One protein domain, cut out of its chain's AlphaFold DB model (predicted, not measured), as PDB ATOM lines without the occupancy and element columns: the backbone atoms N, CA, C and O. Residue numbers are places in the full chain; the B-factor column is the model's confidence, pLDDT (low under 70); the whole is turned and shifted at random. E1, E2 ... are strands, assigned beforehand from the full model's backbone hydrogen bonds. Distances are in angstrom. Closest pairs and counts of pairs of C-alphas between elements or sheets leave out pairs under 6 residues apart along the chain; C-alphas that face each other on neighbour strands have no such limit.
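AT A GLANCE: This is residues 819 to 898 of the 904 residues of an uncharacterized protein of Thermoproteus tenax (strain ATCC 35583 / DSM 2078 / JCM 9277 / NBRC 100435 / Kra 1) (UniProt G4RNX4). A long, twisted ribbon of three antiparallel strands, E1, E2 and E3, makes the longest axis, and at one end of it the chain folds back through E4 into a small head of two short hairpins, E4 with E5 and E6 with E7. E4 and E5 continue the ribbon's sheet, which is curled like part of a barrel, while E6 and E7 form a separate small sheet near E4 and E5. The printed part has 80 residues, with no named helix and seven named strands, E1 to E7 in chain order; the larger sheet has the order E1, E2, E3, E4, E5, and both sheets are antiparallel. The class is all strand, and the whole is loose, with a radius of gyration of the C-alphas of 15.2 A and an elongated outline of 50 by 27 by 17 A.

IN THESE COORDINATES: E3, residues 853 to 866, is the longest strand, 40.3 A from first to last C-alpha. E2, residues 835 to 847, measures 36.1 A. E1, residues 819 to 830, measures 30.6 A and bends by 67 degrees at residue 822; its C-alpha 819 is at (191.199, 264.972, 141.076). E4 is residues 869 to 873, 12.9 A, with C-alpha 869 at (190.989, 252.566, 172.243). The three-residue strands are E5, residues 880 to 882, 6.9 A; E6, residues 886 to 888, 6.7 A; and E7, residues 895 to 897, 6.9 A, with C-alpha 897 at (190.338, 244.268, 159.040).

HOW THE PARTS SIT: E1 to E5 form a meander, each strand the antiparallel neighbour of the one before, in a strongly twisted sheet with edge strands E1 and E5. In the hairpin E2 and E3, at 159 degrees, N 846 and O 853 are 2.8 A apart. In the hairpin E1 and E2, at 161 degrees, N 829 and O 837 are 2.8 A apart. Pairing is staggered: E3 pairs with E2 over residues 853 to 864 and with E4 over 864 to 866. In the hairpin E3 and E4, N 864 and O 871 are 3.0 A apart. In the hairpin E4 and E5, N 872 and O 881 are 2.8 A apart. In the hairpin E6 and E7, N 896 and O 887 are 2.8 A apart. The closest C-alphas of E5 and E7, Cys 881 and Cys 897, are 5.9 A apart. E5 and E6 meet only through their link. E6 and E7 are apart from E1, E2 and E3.

THE WHOLE: The C-alphas farthest apart, those of Gly 850 and Asn 867, are 51.4 A apart. The printed part has no cut, and no link is long. The mean pLDDT of the printed part is 76.1; 14 residues are under 70, among them 890 to 893.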
ATOM      1  N   LYS A 819     191.216 264.665 139.635       81.25
ATOM      2  CA  LYS A 819     191.199 264.972 141.076       81.25
ATOM      3  C   LYS A 819     192.491 264.500 141.747       81.25
ATOM      4  O   LYS A 819     192.928 263.375 141.519       81.25
ATOM      5  N   ARG A 820     193.070 265.333 142.615       78.38
ATOM      6  CA  ARG A 820     194.239 265.027 143.450       78.38
ATOM      7  C   ARG A 820     193.977 265.451 144.895       78.38
ATOM      8  O   ARG A 820     193.683 266.614 145.159       78.38
ATOM      9  N   LEU A 821     194.145 264.523 145.830       77.12
ATOM     10  CA  LEU A 821     194.100 264.815 147.262       77.12
ATOM     11  C   LEU A 821     195.368 265.585 147.682       77.12
ATOM     12  O   LEU A 821     196.482 265.140 147.403       77.12
ATOM     13  N   LEU A 822     195.198 266.733 148.342       82.62
ATOM     14  CA  LEU A 822     196.288 267.557 148.893       82.62
ATOM     15  C   LEU A 822     196.473 267.391 150.413       82.62
ATOM     16  O   LEU A 822     197.417 267.941 150.975       82.62
ATOM     17  N   GLY A 823     195.601 266.618 151.065       72.12
ATOM     18  CA  GLY A 823     195.591 266.390 152.512       72.12
ATOM     19  C   GLY A 823     194.428 267.095 153.212       72.12
ATOM     20  O   GLY A 823     193.788 267.988 152.655       72.12
ATOM     21  N   GLY A 824     194.122 266.677 154.439       77.38
ATOM     22  CA  GLY A 824     192.997 267.203 155.206       77.38
ATOM     23  C   GLY A 824     193.280 267.276 156.698       77.38
ATOM     24  O   GLY A 824     194.037 266.471 157.238       77.38
ATOM     25  N   ALA A 825     192.660 268.247 157.366       72.00
ATOM     26  CA  ALA A 825     192.668 268.327 158.821       72.00
ATOM     27  C   ALA A 825     191.554 267.437 159.390       72.00
ATOM     28  O   ALA A 825     190.403 267.520 158.953       72.00
ATOM     29  N   ALA A 826     191.900 266.604 160.370       73.62
ATOM     30  CA  ALA A 826     190.955 265.765 161.095       73.62
ATOM     31  C   ALA A 826     190.370 266.527 162.295       73.62
ATOM     32  O   ALA A 826     191.113 267.056 163.121       73.62
ATOM     33  N   VAL A 827     189.042 266.552 162.411       69.06
ATOM     34  CA  VAL A 827     188.319 267.073 163.576       69.06
ATOM     35  C   VAL A 827     187.437 265.960 164.134       69.06
ATOM     36  O   VAL A 827     186.413 265.601 163.551       69.06
ATOM     37  N   SER A 828     187.841 265.402 165.271       69.31
ATOM     38  CA  SER A 828     187.100 264.345 165.959       69.31
ATOM     39  C   SER A 828     186.065 264.921 166.923       69.31
ATOM     40  O   SER A 828     186.368 265.788 167.743       69.31
ATOM     41  N   ARG A 829     184.832 264.415 166.848       74.19
ATOM     42  CA  ARG A 829     183.716 264.758 167.734       74.19
ATOM     43  C   ARG A 829     183.057 263.484 168.252       74.19
ATOM     44  O   ARG A 829     182.713 262.601 167.476       74.19
ATOM     45  N   LEU A 830     182.826 263.407 169.559       69.50
ATOM     46  CA  LEU A 830     181.988 262.362 170.151       69.50
ATOM     47  C   LEU A 830     180.515 262.565 169.753       69.50
ATOM     48  O   LEU A 830     179.932 263.614 170.033       69.50
ATOM     49  N   GLU A 831     179.918 261.558 169.112       77.25
ATOM     50  CA  GLU A 831     178.489 261.494 168.782       77.25
ATOM     51  C   GLU A 831     177.850 260.291 169.497       77.25
ATOM     52  O   GLU A 831     177.851 259.162 169.007       77.25
ATOM     53  N   GLY A 832     177.292 260.541 170.685       75.56
ATOM     54  CA  GLY A 832     176.763 259.499 171.571       75.56
ATOM     55  C   GLY A 832     177.826 258.901 172.502       75.56
ATOM     56  O   GLY A 832     178.985 259.308 172.489       75.56
ATOM     57  N   ASN A 833     177.422 257.945 173.344       74.25
ATOM     58  CA  ASN A 833     178.212 257.552 174.520       74.25
ATOM     59  C   ASN A 833     179.567 256.884 174.219       74.25
ATOM     60  O   ASN A 833     180.435 256.954 175.076       74.25
ATOM     61  N   ASN A 834     179.752 256.240 173.057       74.06
ATOM     62  CA  ASN A 834     180.977 255.487 172.716       74.06
ATOM     63  C   ASN A 834     181.411 255.617 171.235       74.06
ATOM     64  O   ASN A 834     182.230 254.825 170.771       74.06
ATOM     65  N   THR A 835     180.882 256.580 170.470       64.56
ATOM     66  CA  THR A 835     181.231 256.740 169.043       64.56
ATOM     67  C   THR A 835     182.030 258.019 168.839       64.56
ATOM     68  O   THR A 835     181.498 259.119 168.995       64.56
ATOM     69  N   LEU A 836     183.304 257.886 168.471       68.44
ATOM     70  CA  LEU A 836     184.129 259.012 168.054       68.44
ATOM     71  C   LEU A 836     183.987 259.160 166.536       68.44
ATOM     72  O   LEU A 836     184.360 258.289 165.758       68.44
ATOM     73  N   VAL A 837     183.400 260.264 166.098       70.56
ATOM     74  CA  VAL A 837     183.220 260.567 164.681       70.56
ATOM     75  C   VAL A 837     184.291 261.559 164.264       70.56
ATOM     76  O   VAL A 837     184.270 262.719 164.670       70.56
ATOM     77  N   THR A 838     185.231 261.100 163.447       74.06
ATOM     78  CA  THR A 838     186.278 261.944 162.877       74.06
ATOM     79  C   THR A 838     185.848 262.440 161.509       74.06
ATOM     80  O   THR A 838     185.612 261.657 160.590       74.06
ATOM     81  N   TYR A 839     185.733 263.759 161.396       71.06
ATOM     82  CA  TYR A 839     185.493 264.463 160.149       71.06
ATOM     83  C   TYR A 839     186.845 264.881 159.575       71.06
ATOM     84  O   TYR A 839     187.540 265.710 160.165       71.06
ATOM     85  N   PHE A 840     187.232 264.313 158.438       74.06
ATOM     86  CA  PHE A 840     188.384 264.777 157.674       74.06
ATOM     87  C   PHE A 840     187.888 265.812 156.669       74.06
ATOM     88  O   PHE A 840     187.110 265.482 155.778       74.06
ATOM     89  N   ASN A 841     188.323 267.064 156.807       77.06
ATOM     90  CA  ASN A 841     188.111 268.065 155.763       77.06
ATOM     91  C   ASN A 841     189.212 267.887 154.719       77.06
ATOM     92  O   ASN A 841     190.272 268.511 154.814       77.06
ATOM     93  N   GLU A 842     188.989 266.984 153.769       84.00
ATOM     94  CA  GLU A 842     189.956 266.658 152.729       84.00
ATOM     95  C   GLU A 842     190.007 267.753 151.668       84.00
ATOM     96  O   GLU A 842     188.998 268.119 151.070       84.00
ATOM     97  N   THR A 843     191.202 268.292 151.431       85.88
ATOM     98  CA  THR A 843     191.438 269.316 150.414       85.88
ATOM     99  C   THR A 843     191.670 268.624 149.078       85.88
ATOM    100  O   THR A 843     192.716 268.007 148.867       85.88
ATOM    101  N   ILE A 844     190.703 268.713 148.168       84.88
ATOM    102  CA  ILE A 844     190.762 268.079 146.849       84.88
ATOM    103  C   ILE A 844     191.029 269.147 145.796       84.88
ATOM    104  O   ILE A 844     190.219 270.047 145.574       84.88
ATOM    105  N   GLN A 845     192.171 269.026 145.124       88.44
ATOM    106  CA  GLN A 845     192.499 269.804 143.939       88.44
ATOM    107  C   GLN A 845     191.893 269.132 142.709       88.44
ATOM    108  O   GLN A 845     192.074 267.939 142.480       88.44
ATOM    109  N   VAL A 846     191.193 269.917 141.902       86.19
ATOM    110  CA  VAL A 846     190.623 269.528 140.617       86.19
ATOM    111  C   VAL A 846     191.413 270.264 139.542       86.19
ATOM    112  O   VAL A 846     191.404 271.492 139.514       86.19
ATOM    113  N   THR A 847     192.126 269.524 138.694       83.38
ATOM    114  CA  THR A 847     192.993 270.062 137.637       83.38
ATOM    115  C   THR A 847     192.485 269.709 136.242       83.38
ATOM    116  O   THR A 847     192.126 268.564 135.957       83.38
ATOM    117  N   GLY A 848     192.504 270.692 135.343       72.56
ATOM    118  CA  GLY A 848     192.023 270.582 133.967       72.56
ATOM    119  C   GLY A 848     190.676 271.266 133.717       72.56
ATOM    120  O   GLY A 848     189.987 271.723 134.621       72.56
ATOM    121  N   CYS A 849     190.291 271.329 132.439       64.19
ATOM    122  CA  CYS A 849     189.025 271.913 131.964       64.19
ATOM    123  C   CYS A 849     188.900 273.442 132.061       64.19
ATOM    124  O   CYS A 849     187.799 273.989 132.012       64.19
ATOM    125  N   GLY A 850     190.037 274.142 132.095       73.31
ATOM    126  CA  GLY A 850     190.124 275.593 131.910       73.31
ATOM    127  C   GLY A 850     190.131 276.415 133.197       73.31
ATOM    128  O   GLY A 850     190.480 277.590 133.138       73.31
ATOM    129  N   GLN A 851     189.813 275.812 134.346       72.38
ATOM    130  CA  GLN A 851     190.079 276.376 135.668       72.38
ATOM    131  C   GLN A 851     190.435 275.253 136.640       72.38
ATOM    132  O   GLN A 851     189.607 274.385 136.908       72.38
ATOM    133  N   ASP A 852     191.644 275.311 137.192       86.44
ATOM    134  CA  ASP A 852     192.015 274.474 138.325       86.44
ATOM    135  C   ASP A 852     191.391 275.077 139.588       86.44
ATOM    136  O   ASP A 852     191.566 276.266 139.871       86.44
ATOM    137  N   TYR A 853     190.655 274.278 140.357       88.00
ATOM    138  CA  TYR A 853     190.018 274.727 141.595       88.00
ATOM    139  C   TYR A 853     190.218 273.714 142.711       88.00
ATOM    140  O   TYR A 853     190.452 272.532 142.479       88.00
ATOM    141  N   THR A 854     190.156 274.187 143.951       87.94
ATOM    142  CA  THR A 854     190.338 273.347 145.137       87.94
ATOM    143  C   THR A 854     189.094 273.463 146.000       87.94
ATOM    144  O   THR A 854     188.622 274.575 146.235       87.94
ATOM    145  N   TYR A 855     188.545 272.338 146.453       83.81
ATOM    146  CA  TYR A 855     187.381 272.312 147.336       83.81
ATOM    147  C   TYR A 855     187.612 271.359 148.513       83.81
ATOM    148  O   TYR A 855     188.473 270.480 148.451       83.81
ATOM    149  N   TYR A 856     186.865 271.562 149.597       80.81
ATOM    150  CA  TYR A 856     186.922 270.708 150.781       80.81
ATOM    151  C   TYR A 856     185.805 269.665 150.719       80.81
ATOM    152  O   TYR A 856     184.635 270.032 150.599       80.81
ATOM    153  N   GLU A 857     186.155 268.385 150.821       81.69
ATOM    154  CA  GLU A 857     185.201 267.276 150.900       81.69
ATOM    155  C   GLU A 857     185.211 266.704 152.333       81.69
ATOM    156  O   GLU A 857     186.252 266.232 152.794       81.69
ATOM    157  N   PRO A 858     184.099 266.795 153.090       69.25
ATOM    158  CA  PRO A 858     184.049 266.317 154.468       69.25
ATOM    159  C   PRO A 858     183.812 264.799 154.516       69.25
ATOM    160  O   PRO A 858     182.682 264.326 154.381       69.25
ATOM    161  N   VAL A 859     184.869 264.027 154.762       72.81
ATOM    162  CA  VAL A 859     184.794 262.568 154.928       72.81
ATOM    163  C   VAL A 859     184.483 262.233 156.390       72.81
ATOM    164  O   VAL A 859     185.248 262.570 157.295       72.81
ATOM    165  N   LYS A 860     183.351 261.563 156.641       73.50
ATOM    166  CA  LYS A 860     182.910 261.146 157.983       73.50
ATOM    167  C   LYS A 860     183.332 259.703 158.270       73.50
ATOM    168  O   LYS A 860     182.736 258.773 157.734       73.50
ATOM    169  N   VAL A 861     184.287 259.509 159.178       72.12
ATOM    170  CA  VAL A 861     184.681 258.187 159.692       72.12
ATOM    171  C   VAL A 861     184.160 258.025 161.118       72.12
ATOM    172  O   VAL A 861     184.544 258.772 162.013       72.12
ATOM    173  N   ALA A 862     183.279 257.050 161.342       71.62
ATOM    174  CA  ALA A 862     182.798 256.701 162.676       71.62
ATOM    175  C   ALA A 862     183.635 255.552 163.260       71.62
ATOM    176  O   ALA A 862     183.580 254.432 162.751       71.62
ATOM    177  N   THR A 863     184.379 255.815 164.334       72.94
ATOM    178  CA  THR A 863     185.046 254.789 165.147       72.94
ATOM    179  C   THR A 863     184.232 254.517 166.410       72.94
ATOM    180  O   THR A 863     183.557 255.395 166.955       72.94
ATOM    181  N   SER A 864     184.251 253.272 166.879       72.88
ATOM    182  CA  SER A 864     183.678 252.907 168.176       72.88
ATOM    183  C   SER A 864     184.810 252.781 169.186       72.88
ATOM    184  O   SER A 864     185.711 251.964 168.996       72.88
ATOM    185  N   MET A 865     184.755 253.562 170.264       65.44
ATOM    186  CA  MET A 865     185.661 253.368 171.388       65.44
ATOM    187  C   MET A 865     185.238 252.128 172.171       65.44
ATOM    188  O   MET A 865     184.105 252.028 172.645       65.44
ATOM    189  N   VAL A 866     186.172 251.197 172.338       66.06
ATOM    190  CA  VAL A 866     186.024 250.042 173.227       66.06
ATOM    191  C   VAL A 866     187.196 250.083 174.198       66.06
ATOM    192  O   VAL A 866     188.349 250.090 173.783       66.06
ATOM    193  N   ASN A 867     186.910 250.172 175.499       75.31
ATOM    194  CA  ASN A 867     187.917 250.240 176.568       75.31
ATOM    195  C   ASN A 867     188.987 251.347 176.393       75.31
ATOM    196  O   ASN A 867     190.130 251.172 176.800       75.31
ATOM    197  N   GLY A 868     188.620 252.491 175.802       71.50
ATOM    198  CA  GLY A 868     189.519 253.643 175.636       71.50
ATOM    199  C   GLY A 868     190.479 253.570 174.442       71.50
ATOM    200  O   GLY A 868     191.370 254.410 174.345       71.50
ATOM    201  N   ALA A 869     190.299 252.610 173.531       68.50
ATOM    202  CA  ALA A 869     190.989 252.566 172.243       68.50
ATOM    203  C   ALA A 869     189.991 252.654 171.075       68.50
ATOM    204  O   ALA A 869     188.856 252.181 171.177       68.50
ATOM    205  N   ASP A 870     190.424 253.257 169.966       73.00
ATOM    206  CA  ASP A 870     189.625 253.420 168.749       73.00
ATOM    207  C   ASP A 870     189.620 252.148 167.896       73.00
ATOM    208  O   ASP A 870     190.666 251.693 167.416       73.00
ATOM    209  N   TYR A 871     188.423 251.613 167.645       79.19
ATOM    210  CA  TYR A 871     188.211 250.489 166.739       79.19
ATOM    211  C   TYR A 871     187.382 250.900 165.521       79.19
ATOM    212  O   TYR A 871     186.364 251.593 165.620       79.19
ATOM    213  N   VAL A 872     187.813 250.408 164.364       80.62
ATOM    214  CA  VAL A 872     187.066 250.425 163.108       80.62
ATOM    215  C   VAL A 872     186.318 249.100 162.994       80.62
ATOM    216  O   VAL A 872     186.867 248.042 163.305       80.62
ATOM    217  N   ARG A 873     185.055 249.157 162.559       82.06
ATOM    218  CA  ARG A 873     184.275 247.967 162.217       82.06
ATOM    219  C   ARG A 873     184.429 247.678 160.730       82.06
ATOM    220  O   ARG A 873     184.004 248.485 159.910       82.06
ATOM    221  N   ASP A 874     184.976 246.517 160.408       81.69
ATOM    222  CA  ASP A 874     185.001 245.988 159.048       81.69
ATOM    223  C   ASP A 874     183.557 245.769 158.546       81.69
ATOM    224  O   ASP A 874     182.777 245.087 159.224       81.69
ATOM    225  N   PRO A 875     183.165 246.344 157.394       73.62
ATOM    226  CA  PRO A 875     181.792 246.266 156.896       73.62
ATOM    227  C   PRO A 875     181.412 244.881 156.348       73.62
ATOM    228  O   PRO A 875     180.223 244.583 156.254       73.62
ATOM    229  N   TYR A 876     182.386 244.033 156.003       78.25
ATOM    230  CA  TYR A 876     182.169 242.698 155.441       78.25
ATOM    231  C   TYR A 876     182.143 241.613 156.515       78.25
ATOM    232  O   TYR A 876     181.319 240.703 156.460       78.25
ATOM    233  N   THR A 877     183.045 241.697 157.498       82.31
ATOM    234  CA  THR A 877     183.159 240.696 158.573       82.31
ATOM    235  C   THR A 877     182.426 241.100 159.852       82.31
ATOM    236  O   THR A 877     182.177 240.260 160.717       82.31
ATOM    237  N   GLY A 878     182.093 242.385 160.009       81.44
ATOM    238  CA  GLY A 878     181.547 242.949 161.244       81.44
ATOM    239  C   GLY A 878     182.551 243.006 162.401       81.44
ATOM    240  O   GLY A 878     182.178 243.460 163.491       81.44
ATOM    241  N   GLN A 879     183.796 242.561 162.189       84.06
ATOM    242  CA  GLN A 879     184.851 242.500 163.194       84.06
ATOM    243  C   GLN A 879     185.351 243.904 163.552       84.06
ATOM    244  O   GLN A 879     185.416 244.795 162.708       84.06
ATOM    245  N   LEU A 880     185.716 244.097 164.821       80.06
ATOM    246  CA  LEU A 880     186.401 245.297 165.291       80.06
ATOM    247  C   LEU A 880     187.917 245.070 165.252       80.06
ATOM    248  O   LEU A 880     188.412 244.100 165.828       80.06
ATOM    249  N   CYS A 881     188.650 245.980 164.621       82.44
ATOM    250  CA  CYS A 881     190.109 246.054 164.675       82.44
ATOM    251  C   CYS A 881     190.543 247.498 164.939       82.44
ATOM    252  O   CYS A 881     189.863 248.445 164.547       82.44
ATOM    253  N   SER A 882     191.661 247.687 165.641       79.56
ATOM    254  CA  SER A 882     192.213 249.027 165.833       79.56
ATOM    255  C   SER A 882     192.809 249.547 164.522       79.56
ATOM    256  O   SER A 882     193.292 248.770 163.696       79.56
ATOM    257  N   TYR A 883     192.771 250.867 164.333       75.06
ATOM    258  CA  TYR A 883     193.116 251.539 163.069       75.06
ATOM    259  C   TYR A 883     194.425 251.054 162.389       75.06
ATOM    260  O   TYR A 883     194.393 250.840 161.176       75.06
ATOM    261  N   PRO A 884     195.540 250.764 163.105       77.69
ATOM    262  CA  PRO A 884     196.780 250.260 162.490       77.69
ATOM    263  C   PRO A 884     196.676 248.881 161.816       77.69
ATOM    264  O   PRO A 884     197.564 248.507 161.054       77.69
ATOM    265  N   TYR A 885     195.620 248.116 162.105       78.62
ATOM    266  CA  TYR A 885     195.341 246.803 161.515       78.62
ATOM    267  C   TYR A 885     194.249 246.870 160.437       78.62
ATOM    268  O   TYR A 885     193.744 245.829 160.010       78.62
ATOM    269  N   THR A 886     193.877 248.078 160.003       81.75
ATOM    270  CA  THR A 886     192.973 248.263 158.869       81.75
ATOM    271  C   THR A 886     193.731 248.356 157.548       81.75
ATOM    272  O   THR A 886     194.842 248.878 157.476       81.75
ATOM    273  N   THR A 887     193.111 247.856 156.487       78.44
ATOM    274  CA  THR A 887     193.530 248.045 155.097       78.44
ATOM    275  C   THR A 887     192.386 248.661 154.317       78.44
ATOM    276  O   THR A 887     191.263 248.158 154.376       78.44
ATOM    277  N   GLN A 888     192.654 249.737 153.581       77.44
ATOM    278  CA  GLN A 888     191.661 250.289 152.669       77.44
ATOM    279  C   GLN A 888     191.473 249.331 151.490       77.44
ATOM    280  O   GLN A 888     192.438 248.965 150.820       77.44
ATOM    281  N   ASP A 889     190.236 248.909 151.251       75.25
ATOM    282  CA  ASP A 889     189.870 248.191 150.039       75.25
ATOM    283  C   ASP A 889     189.890 249.172 148.859       75.25
ATOM    284  O   ASP A 889     189.072 250.089 148.772       75.25
ATOM    285  N   ASN A 890     190.826 248.958 147.935       58.25
ATOM    286  CA  ASN A 890     191.017 249.795 146.752       58.25
ATOM    287  C   ASN A 890     189.803 249.817 145.804       58.25
ATOM    288  O   ASN A 890     189.725 250.712 144.965       58.25
ATOM    289  N   GLN A 891     188.882 248.848 145.887       53.56
ATOM    290  CA  GLN A 891     187.686 248.808 145.034       53.56
ATOM    291  C   GLN A 891     186.523 249.626 145.599       53.56
ATOM    292  O   GLN A 891     185.696 250.122 144.836       53.56
ATOM    293  N   THR A 892     186.440 249.756 146.924       66.81
ATOM    294  CA  THR A 892     185.246 250.292 147.598       66.81
ATOM    295  C   THR A 892     185.537 251.486 148.509       66.81
ATOM    296  O   THR A 892     184.608 252.183 148.913       66.81
ATOM    297  N   GLY A 893     186.806 251.746 148.829       67.12
ATOM    298  CA  GLY A 893     187.258 252.824 149.708       67.12
ATOM    299  C   GLY A 893     187.094 252.543 151.206       67.12
ATOM    300  O   GLY A 893     187.547 253.354 152.016       67.12
ATOM    301  N   TRP A 894     186.487 251.415 151.593       72.75
ATOM    302  CA  TRP A 894     186.230 251.065 152.993       72.75
ATOM    303  C   TRP A 894     187.479 250.539 153.701       72.75
ATOM    304  O   TRP A 894     188.322 249.872 153.107       72.75
ATOM    305  N   LEU A 895     187.568 250.786 155.008       75.56
ATOM    306  CA  LEU A 895     188.587 250.194 155.872       75.56
ATOM    307  C   LEU A 895     188.142 248.792 156.321       75.56
ATOM    308  O   LEU A 895     187.117 248.633 156.979       75.56
ATOM    309  N   THR A 896     188.932 247.783 155.963       84.88
ATOM    310  CA  THR A 896     188.714 246.354 156.261       84.88
ATOM    311  C   THR A 896     189.721 245.861 157.294       84.88
ATOM    312  O   THR A 896     190.820 246.412 157.382       84.88
ATOM    313  N   CYS A 897     189.392 244.834 158.081       88.94
ATOM    314  CA  CYS A 897     190.338 244.268 159.040       88.94
ATOM    315  C   CYS A 897     191.313 243.323 158.331       88.94
ATOM    316  O   CYS A 897     190.922 242.377 157.647       88.94
ATOM    317  N   ASN A 898     192.611 243.562 158.509       81.94
ATOM    318  CA  ASN A 898     193.644 242.845 157.776       81.94
ATOM    319  C   ASN A 898     193.812 241.414 158.338       81.94
ATOM    320  O   ASN A 898     194.466 241.203 159.363       81.94
TER     321      ASN A 898